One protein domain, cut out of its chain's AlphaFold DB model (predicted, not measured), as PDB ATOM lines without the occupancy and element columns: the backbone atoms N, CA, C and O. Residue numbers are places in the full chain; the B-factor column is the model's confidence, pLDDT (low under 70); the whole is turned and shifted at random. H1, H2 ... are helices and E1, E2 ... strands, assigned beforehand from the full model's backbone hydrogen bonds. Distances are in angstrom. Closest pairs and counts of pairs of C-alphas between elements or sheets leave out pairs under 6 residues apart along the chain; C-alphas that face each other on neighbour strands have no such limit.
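AT A GLANCE: This is residues 6 to 63 of the 148 residues of the protein "Alpha/beta hydrolase" of Streptomyces sp. SID2955 (UniProt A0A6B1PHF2). This is a small elongated domain with helices towards one end and a little two-strand ladder towards the other, the chain passing back and forth between them. H3 and H4 stand crosswise near each other at the helical end, with H1 packed on H3; at the far end E1 pairs with E2, and short H2 lies by E1. The printed part has 58 residues, in the order H1, H2, E1, H3, H4, E2; the class is mostly helix and the sheet E1 - E2 is antiparallel. It is compact, with a radius of gyration of the C-alphas of 11.8 A, and spans 36 by 21 by 17 A.

HOW THE PARTS SIT: Begin at H1, residues 6 to 9, which touches H3, residues 31 to 41; their closest C-alphas, Gly 7 and Val 33, are 4.8 A apart. H2, residues 16 to 19, is apart from H1 and H3. Its closest C-alpha to E1, residues 21 to 23, is that of Pro 16, 5.3 A from that of Leu 22. E1 is antiparallel to E2, residues 60 to 62, at 157 degrees; look for N 22 and O 61, and N 61 and O 22, each pair 2.9 A apart and within hydrogen-bond range. H4, residues 47 to 54, is close to H3 but not clearly touching, about perpendicular at 75 degrees; the closest C-alphas, Lys 38 and Phe 50, are 6.4 A apart. In H3 and H4 every O i to N i+4 pair is within hydrogen-bond range; H1 and H2 are too short for such a pair, and their single O i to N i+3 pair is within range in H1 but not in H2.

IN THESE COORDINATES: Find C-alpha 6 at (39.459, 25.456, -30.598), where H1 begins. H3 runs 15.1 A from C-alpha 31 at (35.235, 31.506, -20.007), and H4 runs 10.2 A. E2 ends at C-alpha 62, (28.706, 7.253, -27.588).

THE WHOLE: The C-alphas farthest apart, Glu 18 and Thr 46, are 36.3 A from each other. The printed part has no cut and no long link. Its mean pLDDT is 94.3, and no printed residue is under 70.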
ATOM      1  N   THR A   6      38.376  25.719 -31.560       86.44
ATOM      2  CA  THR A   6      39.459  25.456 -30.598       86.44
ATOM      3  C   THR A   6      38.926  25.540 -29.168       86.44
ATOM      4  O   THR A   6      39.201  24.668 -28.349       86.44
ATOM      5  N   GLY A   7      38.095  26.546 -28.883       84.50
ATOM      6  CA  GLY A   7      37.372  26.652 -27.616       84.50
ATOM      7  C   GLY A   7      36.496  25.425 -27.346       84.50
ATOM      8  O   GLY A   7      36.577  24.838 -26.270       84.50
ATOM      9  N   LEU A   8      35.727  24.973 -28.340       85.25
ATOM     10  CA  LEU A   8      34.862  23.799 -28.202       85.25
ATOM     11  C   LEU A   8      35.656  22.503 -27.963       85.25
ATOM     12  O   LEU A   8      35.333  21.733 -27.063       85.25
ATOM     13  N   THR A   9      36.722  22.276 -28.732       88.25
ATOM     14  CA  THR A   9      37.572  21.078 -28.594       88.25
ATOM     15  C   THR A   9      38.326  21.042 -27.270       88.25
ATOM     16  O   THR A   9      38.556  19.959 -26.742       88.25
ATOM     17  N   SER A  10      38.638  22.193 -26.673       91.62
ATOM     18  CA  SER A  10      39.271  22.242 -25.348       91.62
ATOM     19  C   SER A  10      38.357  21.800 -24.194       91.62
ATOM     20  O   SER A  10      38.842  21.553 -23.092       91.62
ATOM     21  N   ALA A  11      37.052  21.623 -24.444       92.50
ATOM     22  CA  ALA A  11      36.153  20.955 -23.506       92.50
ATOM     23  C   ALA A  11      36.351  19.429 -23.472       92.50
ATOM     24  O   ALA A  11      35.896  18.795 -22.522       92.50
ATOM     25  N   MET A  12      36.973  18.832 -24.496       94.44
ATOM     26  CA  MET A  12      37.139  17.380 -24.603       94.44
ATOM     27  C   MET A  12      38.107  16.843 -23.548       94.44
ATOM     28  O   MET A  12      39.124  17.462 -23.235       94.44
ATOM     29  N   VAL A  13      37.790  15.670 -23.006       95.12
ATOM     30  CA  VAL A  13      38.553  15.021 -21.939       95.12
ATOM     31  C   VAL A  13      38.941  13.608 -22.352       95.12
ATOM     32  O   VAL A  13      38.078  12.774 -22.608       95.12
ATOM     33  N   GLY A  14      40.244  13.326 -22.302       93.81
ATOM     34  CA  GLY A  14      40.809  12.014 -22.623       93.81
ATOM     35  C   GLY A  14      40.860  11.716 -24.122       93.81
ATOM     36  O   GLY A  14      40.428  12.522 -24.944       93.81
ATOM     37  N   ASP A  15      41.432  10.562 -24.467       93.06
ATOM     38  CA  ASP A  15      41.470  10.056 -25.839       93.06
ATOM     39  C   ASP A  15      40.206   9.221 -26.120       93.06
ATOM     40  O   ASP A  15      40.004   8.191 -25.465       93.06
ATOM     41  N   PRO A  16      39.351   9.611 -27.087       91.69
ATOM     42  CA  PRO A  16      38.171   8.833 -27.450       91.69
ATOM     43  C   PRO A  16      38.476   7.393 -27.874       91.69
ATOM     44  O   PRO A  16      37.644   6.514 -27.655       91.69
ATOM     45  N   ALA A  17      39.652   7.129 -28.454       91.38
ATOM     46  CA  ALA A  17      40.053   5.785 -28.865       91.38
ATOM     47  C   ALA A  17      40.346   4.873 -27.663       91.38
ATOM     48  O   ALA A  17      40.088   3.673 -27.729       91.38
ATOM     49  N   GLU A  18      40.845   5.434 -26.558       94.75
ATOM     50  CA  GLU A  18      41.064   4.699 -25.308       94.75
ATOM     51  C   GLU A  18      39.775   4.576 -24.485       94.75
ATOM     52  O   GLU A  18      39.531   3.544 -23.860       94.75
ATOM     53  N   LEU A  19      38.941   5.623 -24.486       94.06
ATOM     54  CA  LEU A  19      37.699   5.679 -23.709       94.06
ATOM     55  C   LEU A  19      36.530   4.928 -24.362       94.06
ATOM     56  O   LEU A  19      35.608   4.520 -23.659       94.06
ATOM     57  N   GLY A  20      36.535   4.779 -25.689       93.31
ATOM     58  CA  GLY A  20      35.406   4.241 -26.456       93.31
ATOM     59  C   GLY A  20      34.184   5.171 -26.512       93.31
ATOM     60  O   GLY A  20      33.093   4.722 -26.858       93.31
ATOM     61  N   LEU A  21      34.350   6.447 -26.150       94.69
ATOM     62  CA  LEU A  21      33.316   7.487 -26.118       94.69
ATOM     63  C   LEU A  21      33.942   8.875 -26.282       94.69
ATOM     64  O   LEU A  21      35.133   9.062 -26.027       94.69
ATOM     65  N   LEU A  22      33.138   9.860 -26.678       93.75
ATOM     66  CA  LEU A  22      33.506  11.269 -26.553       93.75
ATOM     67  C   LEU A  22      33.112  11.747 -25.158       93.75
ATOM     68  O   LEU A  22      31.980  11.531 -24.738       93.75
ATOM     69  N   ARG A  23      34.023  12.426 -24.455       96.19
ATOM     70  CA  ARG A  23      33.745  13.032 -23.148       96.19
ATOM     71  C   ARG A  23      34.041  14.521 -23.163       96.19
ATOM     72  O   ARG A  23      35.125  14.931 -23.566       96.19
ATOM     73  N   ALA A  24      33.116  15.316 -22.642       95.81
ATOM     74  CA  ALA A  24      33.235  16.759 -22.501       95.81
ATOM     75  C   ALA A  24      33.114  17.205 -21.036       95.81
ATOM     76  O   ALA A  24      32.242  16.750 -20.293       95.81
ATOM     77  N   ASN A  25      33.947  18.157 -20.613       95.81
ATOM     78  CA  ASN A  25      33.813  18.817 -19.319       95.81
ATOM     79  C   ASN A  25      32.898  20.049 -19.407       95.81
ATOM     80  O   ASN A  25      33.361  21.188 -19.485       95.81
ATOM     81  N   PHE A  26      31.589  19.829 -19.303       95.44
ATOM     82  CA  PHE A  26      30.600  20.913 -19.223       95.44
ATOM     83  C   PHE A  26      30.570  21.642 -17.866       95.44
ATOM     84  O   PHE A  26      29.843  22.617 -17.713       95.44
ATOM     85  N   ARG A  27      31.359  21.201 -16.872       94.44
ATOM     86  CA  ARG A  27      31.495  21.851 -15.549       94.44
ATOM     87  C   ARG A  27      32.761  22.699 -15.432       94.44
ATOM     88  O   ARG A  27      33.178  23.042 -14.328       94.44
ATOM     89  N   THR A  28      33.380  23.026 -16.562       93.88
ATOM     90  CA  THR A  28      34.517  23.944 -16.618       93.88
ATOM     91  C   THR A  28      34.126  25.363 -16.196       93.88
ATOM     92  O   THR A  28      33.001  25.807 -16.418       93.88
ATOM     93  N   ALA A  29      35.082  26.086 -15.615       94.81
ATOM     94  CA  ALA A  29      34.985  27.523 -15.361       94.81
ATOM     95  C   ALA A  29      35.743  28.354 -16.415       94.81
ATOM     96  O   ALA A  29      35.871  29.566 -16.256       94.81
ATOM     97  N   ASP A  30      36.281  27.718 -17.466       96.00
ATOM     98  CA  ASP A  30      37.011  28.413 -18.525       96.00
ATOM     99  C   ASP A  30      36.045  29.276 -19.364       96.00
ATOM    100  O   ASP A  30      35.207  28.732 -20.096       96.00
ATOM    101  N   PRO A  31      36.156  30.617 -19.307       94.88
ATOM    102  CA  PRO A  31      35.235  31.506 -20.007       94.88
ATOM    103  C   PRO A  31      35.316  31.359 -21.528       94.88
ATOM    104  O   PRO A  31      34.333  31.617 -22.224       94.88
ATOM    105  N   ARG A  32      36.463  30.930 -22.065       95.00
ATOM    106  CA  ARG A  32      36.657  30.741 -23.502       95.00
ATOM    107  C   ARG A  32      35.877  29.525 -23.995       95.00
ATOM    108  O   ARG A  32      35.203  29.612 -25.020       95.00
ATOM    109  N   VAL A  33      35.892  28.438 -23.220       95.50
ATOM    110  CA  VAL A  33      35.087  27.236 -23.485       95.50
ATOM    111  C   VAL A  33      33.599  27.547 -23.383       95.50
ATOM    112  O   VAL A  33      32.843  27.227 -24.297       95.50
ATOM    113  N   LEU A  34      33.175  28.213 -22.306       96.56
ATOM    114  CA  LEU A  34      31.765  28.557 -22.096       96.56
ATOM    115  C   LEU A  34      31.232  29.478 -23.205       96.56
ATOM    116  O   LEU A  34      30.137  29.251 -23.713       96.56
ATOM    117  N   THR A  35      32.031  30.453 -23.648       96.25
ATOM    118  CA  THR A  35      31.681  31.323 -24.784       96.25
ATOM    119  C   THR A  35      31.528  30.523 -26.079       96.25
ATOM    120  O   THR A  35      30.567  30.731 -26.820       96.25
ATOM    121  N   ALA A  36      32.446  29.590 -26.355       96.12
ATOM    122  CA  ALA A  36      32.384  28.745 -27.546       96.12
ATOM    123  C   ALA A  36      31.161  27.814 -27.531       96.12
ATOM    124  O   ALA A  36      30.453  27.715 -28.533       96.12
ATOM    125  N   LEU A  37      30.874  27.185 -26.386       96.06
ATOM    126  CA  LEU A  37      29.693  26.342 -26.190       96.06
ATOM    127  C   LEU A  37      28.399  27.141 -26.369       96.06
ATOM    128  O   LEU A  37      27.507  26.698 -27.090       96.06
ATOM    129  N   LYS A  38      28.301  28.337 -25.778       97.31
ATOM    130  CA  LYS A  38      27.131  29.203 -25.957       97.31
ATOM    131  C   LYS A  38      26.945  29.589 -27.422       97.31
ATOM    132  O   LYS A  38      25.839  29.484 -27.940       97.31
ATOM    133  N   ALA A  39      28.018  29.989 -28.104       96.62
ATOM    134  CA  ALA A  39      27.962  30.363 -29.514       96.62
ATOM    135  C   ALA A  39      27.532  29.200 -30.426       96.62
ATOM    136  O   ALA A  39      26.881  29.446 -31.440       96.62
ATOM    137  N   ALA A  40      27.881  27.959 -30.079       95.88
ATOM    138  CA  ALA A  40      27.437  26.771 -30.800       95.88
ATOM    139  C   ALA A  40      25.956  26.456 -30.517       95.88
ATOM    140  O   ALA A  40      25.165  26.278 -31.442       95.88
ATOM    141  N   PHE A  41      25.570  26.440 -29.240       96.50
ATOM    142  CA  PHE A  41      24.303  25.855 -28.806       96.50
ATOM    143  C   PHE A  41      23.154  26.844 -28.579       96.50
ATOM    144  O   PHE A  41      22.010  26.520 -28.892       96.50
ATOM    145  N   LEU A  42      23.420  28.028 -28.022       97.62
ATOM    146  CA  LEU A  42      22.395  28.990 -27.597       97.62
ATOM    147  C   LEU A  42      22.840  30.440 -27.860       97.62
ATOM    148  O   LEU A  42      22.914  31.272 -26.955       97.62
ATOM    149  N   ALA A  43      23.186  30.738 -29.115       96.75
ATOM    150  CA  ALA A  43      23.739  32.036 -29.518       96.75
ATOM    151  C   ALA A  43      22.772  33.221 -29.324       96.75
ATOM    152  O   ALA A  43      23.208  34.361 -29.187       96.75
ATOM    153  N   ASP A  44      21.473  32.949 -29.319       96.44
ATOM    154  CA  ASP A  44      20.372  33.905 -29.198       96.44
ATOM    155  C   ASP A  44      19.811  34.013 -27.763       96.44
ATOM    156  O   ASP A  44      18.946  34.857 -27.523       96.44
ATOM    157  N   GLY A  45      20.278  33.196 -26.808       96.38
ATOM    158  CA  GLY A  45      19.848  33.223 -25.400       96.38
ATOM    159  C   GLY A  45      20.757  34.032 -24.466       96.38
ATOM    160  O   GLY A  45      21.850  34.484 -24.836       96.38
ATOM    161  N   THR A  46      20.323  34.212 -23.219       97.75
ATOM    162  CA  THR A  46      21.135  34.863 -22.174       97.75
ATOM    163  C   THR A  46      22.215  33.926 -21.626       97.75
ATOM    164  O   THR A  46      22.222  32.722 -21.893       97.75
ATOM    165  N   ASP A  47      23.181  34.474 -20.885       97.25
ATOM    166  CA  ASP A  47      24.192  33.650 -20.211       97.25
ATOM    167  C   ASP A  47      23.554  32.791 -19.113       97.25
ATOM    168  O   ASP A  47      23.918  31.631 -18.947       97.25
ATOM    169  N   GLU A  48      22.557  33.317 -18.400       97.00
ATOM    170  CA  GLU A  48      21.818  32.584 -17.370       97.00
ATOM    171  C   GLU A  48      21.030  31.416 -17.964       97.00
ATOM    172  O   GLU A  48      21.096  30.306 -17.434       97.00
ATOM    173  N   GLU A  49      20.327  31.639 -19.079       97.75
ATOM    174  CA  GLU A  49      19.627  30.582 -19.815       97.75
ATOM    175  C   GLU A  49      20.606  29.503 -20.284       97.75
ATOM    176  O   GLU A  49      20.365  28.312 -20.082       97.75
ATOM    177  N   PHE A  50      21.748  29.916 -20.849       97.69
ATOM    178  CA  PHE A  50      22.787  28.993 -21.292       97.69
ATOM    179  C   PHE A  50      23.344  28.164 -20.133       97.69
ATOM    180  O   PHE A  50      23.395  26.940 -20.232       97.69
ATOM    181  N   MET A  51      23.715  28.793 -19.016       96.81
ATOM    182  CA  MET A  51      24.260  28.083 -17.858       96.81
ATOM    183  C   MET A  51      23.227  27.149 -17.222       96.81
ATOM    184  O   MET A  51      23.570  26.036 -16.820       96.81
ATOM    185  N   ALA A  52      21.956  27.559 -17.158       95.69
ATOM    186  CA  ALA A  52      20.873  26.699 -16.695       95.69
ATOM    187  C   ALA A  52      20.729  25.457 -17.588       95.69
ATOM    188  O   ALA A  52      20.661  24.342 -17.070       95.69
ATOM    189  N   PHE A  53      20.759  25.631 -18.910       95.94
ATOM    190  CA  PHE A  53      20.644  24.521 -19.853       95.94
ATOM    191  C   PHE A  53      21.880  23.614 -19.845       95.94
ATOM    192  O   PHE A  53      21.742  22.392 -19.820       95.94
ATOM    193  N   LEU A  54      23.087  24.184 -19.794       95.62
ATOM    194  CA  LEU A  54      24.353  23.443 -19.757       95.62
ATOM    195  C   LEU A  54      24.413  22.474 -18.566       95.62
ATOM    196  O   LEU A  54      24.982  21.389 -18.662       95.62
ATOM    197  N   ASN A  55      23.754  22.812 -17.453       93.94
ATOM    198  CA  ASN A  55      23.653  21.929 -16.292       93.94
ATOM    199  C   ASN A  55      22.846  20.643 -16.543       93.94
ATOM    200  O   ASN A  55      22.925  19.731 -15.716       93.94
ATOM    201  N   THR A  56      22.101  20.551 -17.645       94.69
ATOM    202  CA  THR A  56      21.369  19.341 -18.056       94.69
ATOM    203  C   THR A  56      22.217  18.389 -18.898       94.69
ATOM    204  O   THR A  56      21.845  17.229 -19.062       94.69
ATOM    205  N   PHE A  57      23.363  18.848 -19.414       95.12
ATOM    206  CA  PHE A  57      24.199  18.045 -20.295       95.12
ATOM    207  C   PHE A  57      24.867  16.912 -19.516       95.12
ATOM    208  O   PHE A  57      25.502  17.131 -18.476       95.12
ATOM    209  N   GLN A  58      24.755  15.703 -20.062       94.25
ATOM    210  CA  GLN A  58      25.634  14.608 -19.684       94.25
ATOM    211  C   GLN A  58      27.005  14.784 -20.356       94.25
ATOM    212  O   GLN A  58      27.071  15.363 -21.436       94.25
ATOM    213  N   PRO A  59      28.102  14.324 -19.733       94.25
ATOM    214  CA  PRO A  59      29.444  14.535 -20.269       94.25
ATOM    215  C   PRO A  59      29.793  13.616 -21.443       94.25
ATOM    216  O   PRO A  59      30.687  13.967 -22.207       94.25
ATOM    217  N   ASP A  60      29.131  12.465 -21.572       95.62
ATOM    218  CA  ASP A  60      29.542  11.402 -22.489       95.62
ATOM    219  C   ASP A  60      28.590  11.285 -23.683       95.62
ATOM    220  O   ASP A  60      27.371  11.313 -23.530       95.62
ATOM    221  N   GLU A  61      29.160  11.103 -24.868       90.06
ATOM    222  CA  GLU A  61      28.457  10.769 -26.106       90.06
ATOM    223  C   GLU A  61      29.059   9.474 -26.660       90.06
ATOM    224  O   GLU A  61      30.285   9.297 -26.661       90.06
ATOM    225  N   ASN A  62      28.213   8.536 -27.092       87.25
ATOM    226  CA  ASN A  62      28.706   7.253 -27.588       87.25
ATOM    227  C   ASN A  62      29.299   7.398 -29.005       87.25
ATOM    228  O   ASN A  62      29.057   8.378 -29.708       87.25
ATOM    229  N   LEU A  63      30.098   6.417 -29.429       85.38
ATOM    230  CA  LEU A  63      30.640   6.360 -30.797       85.38
ATOM    231  C   LEU A  63      29.773   5.515 -31.745       85.38
ATOM    232  O   LEU A  63      30.162   5.289 -32.887       85.38
TER     233      LEU A  63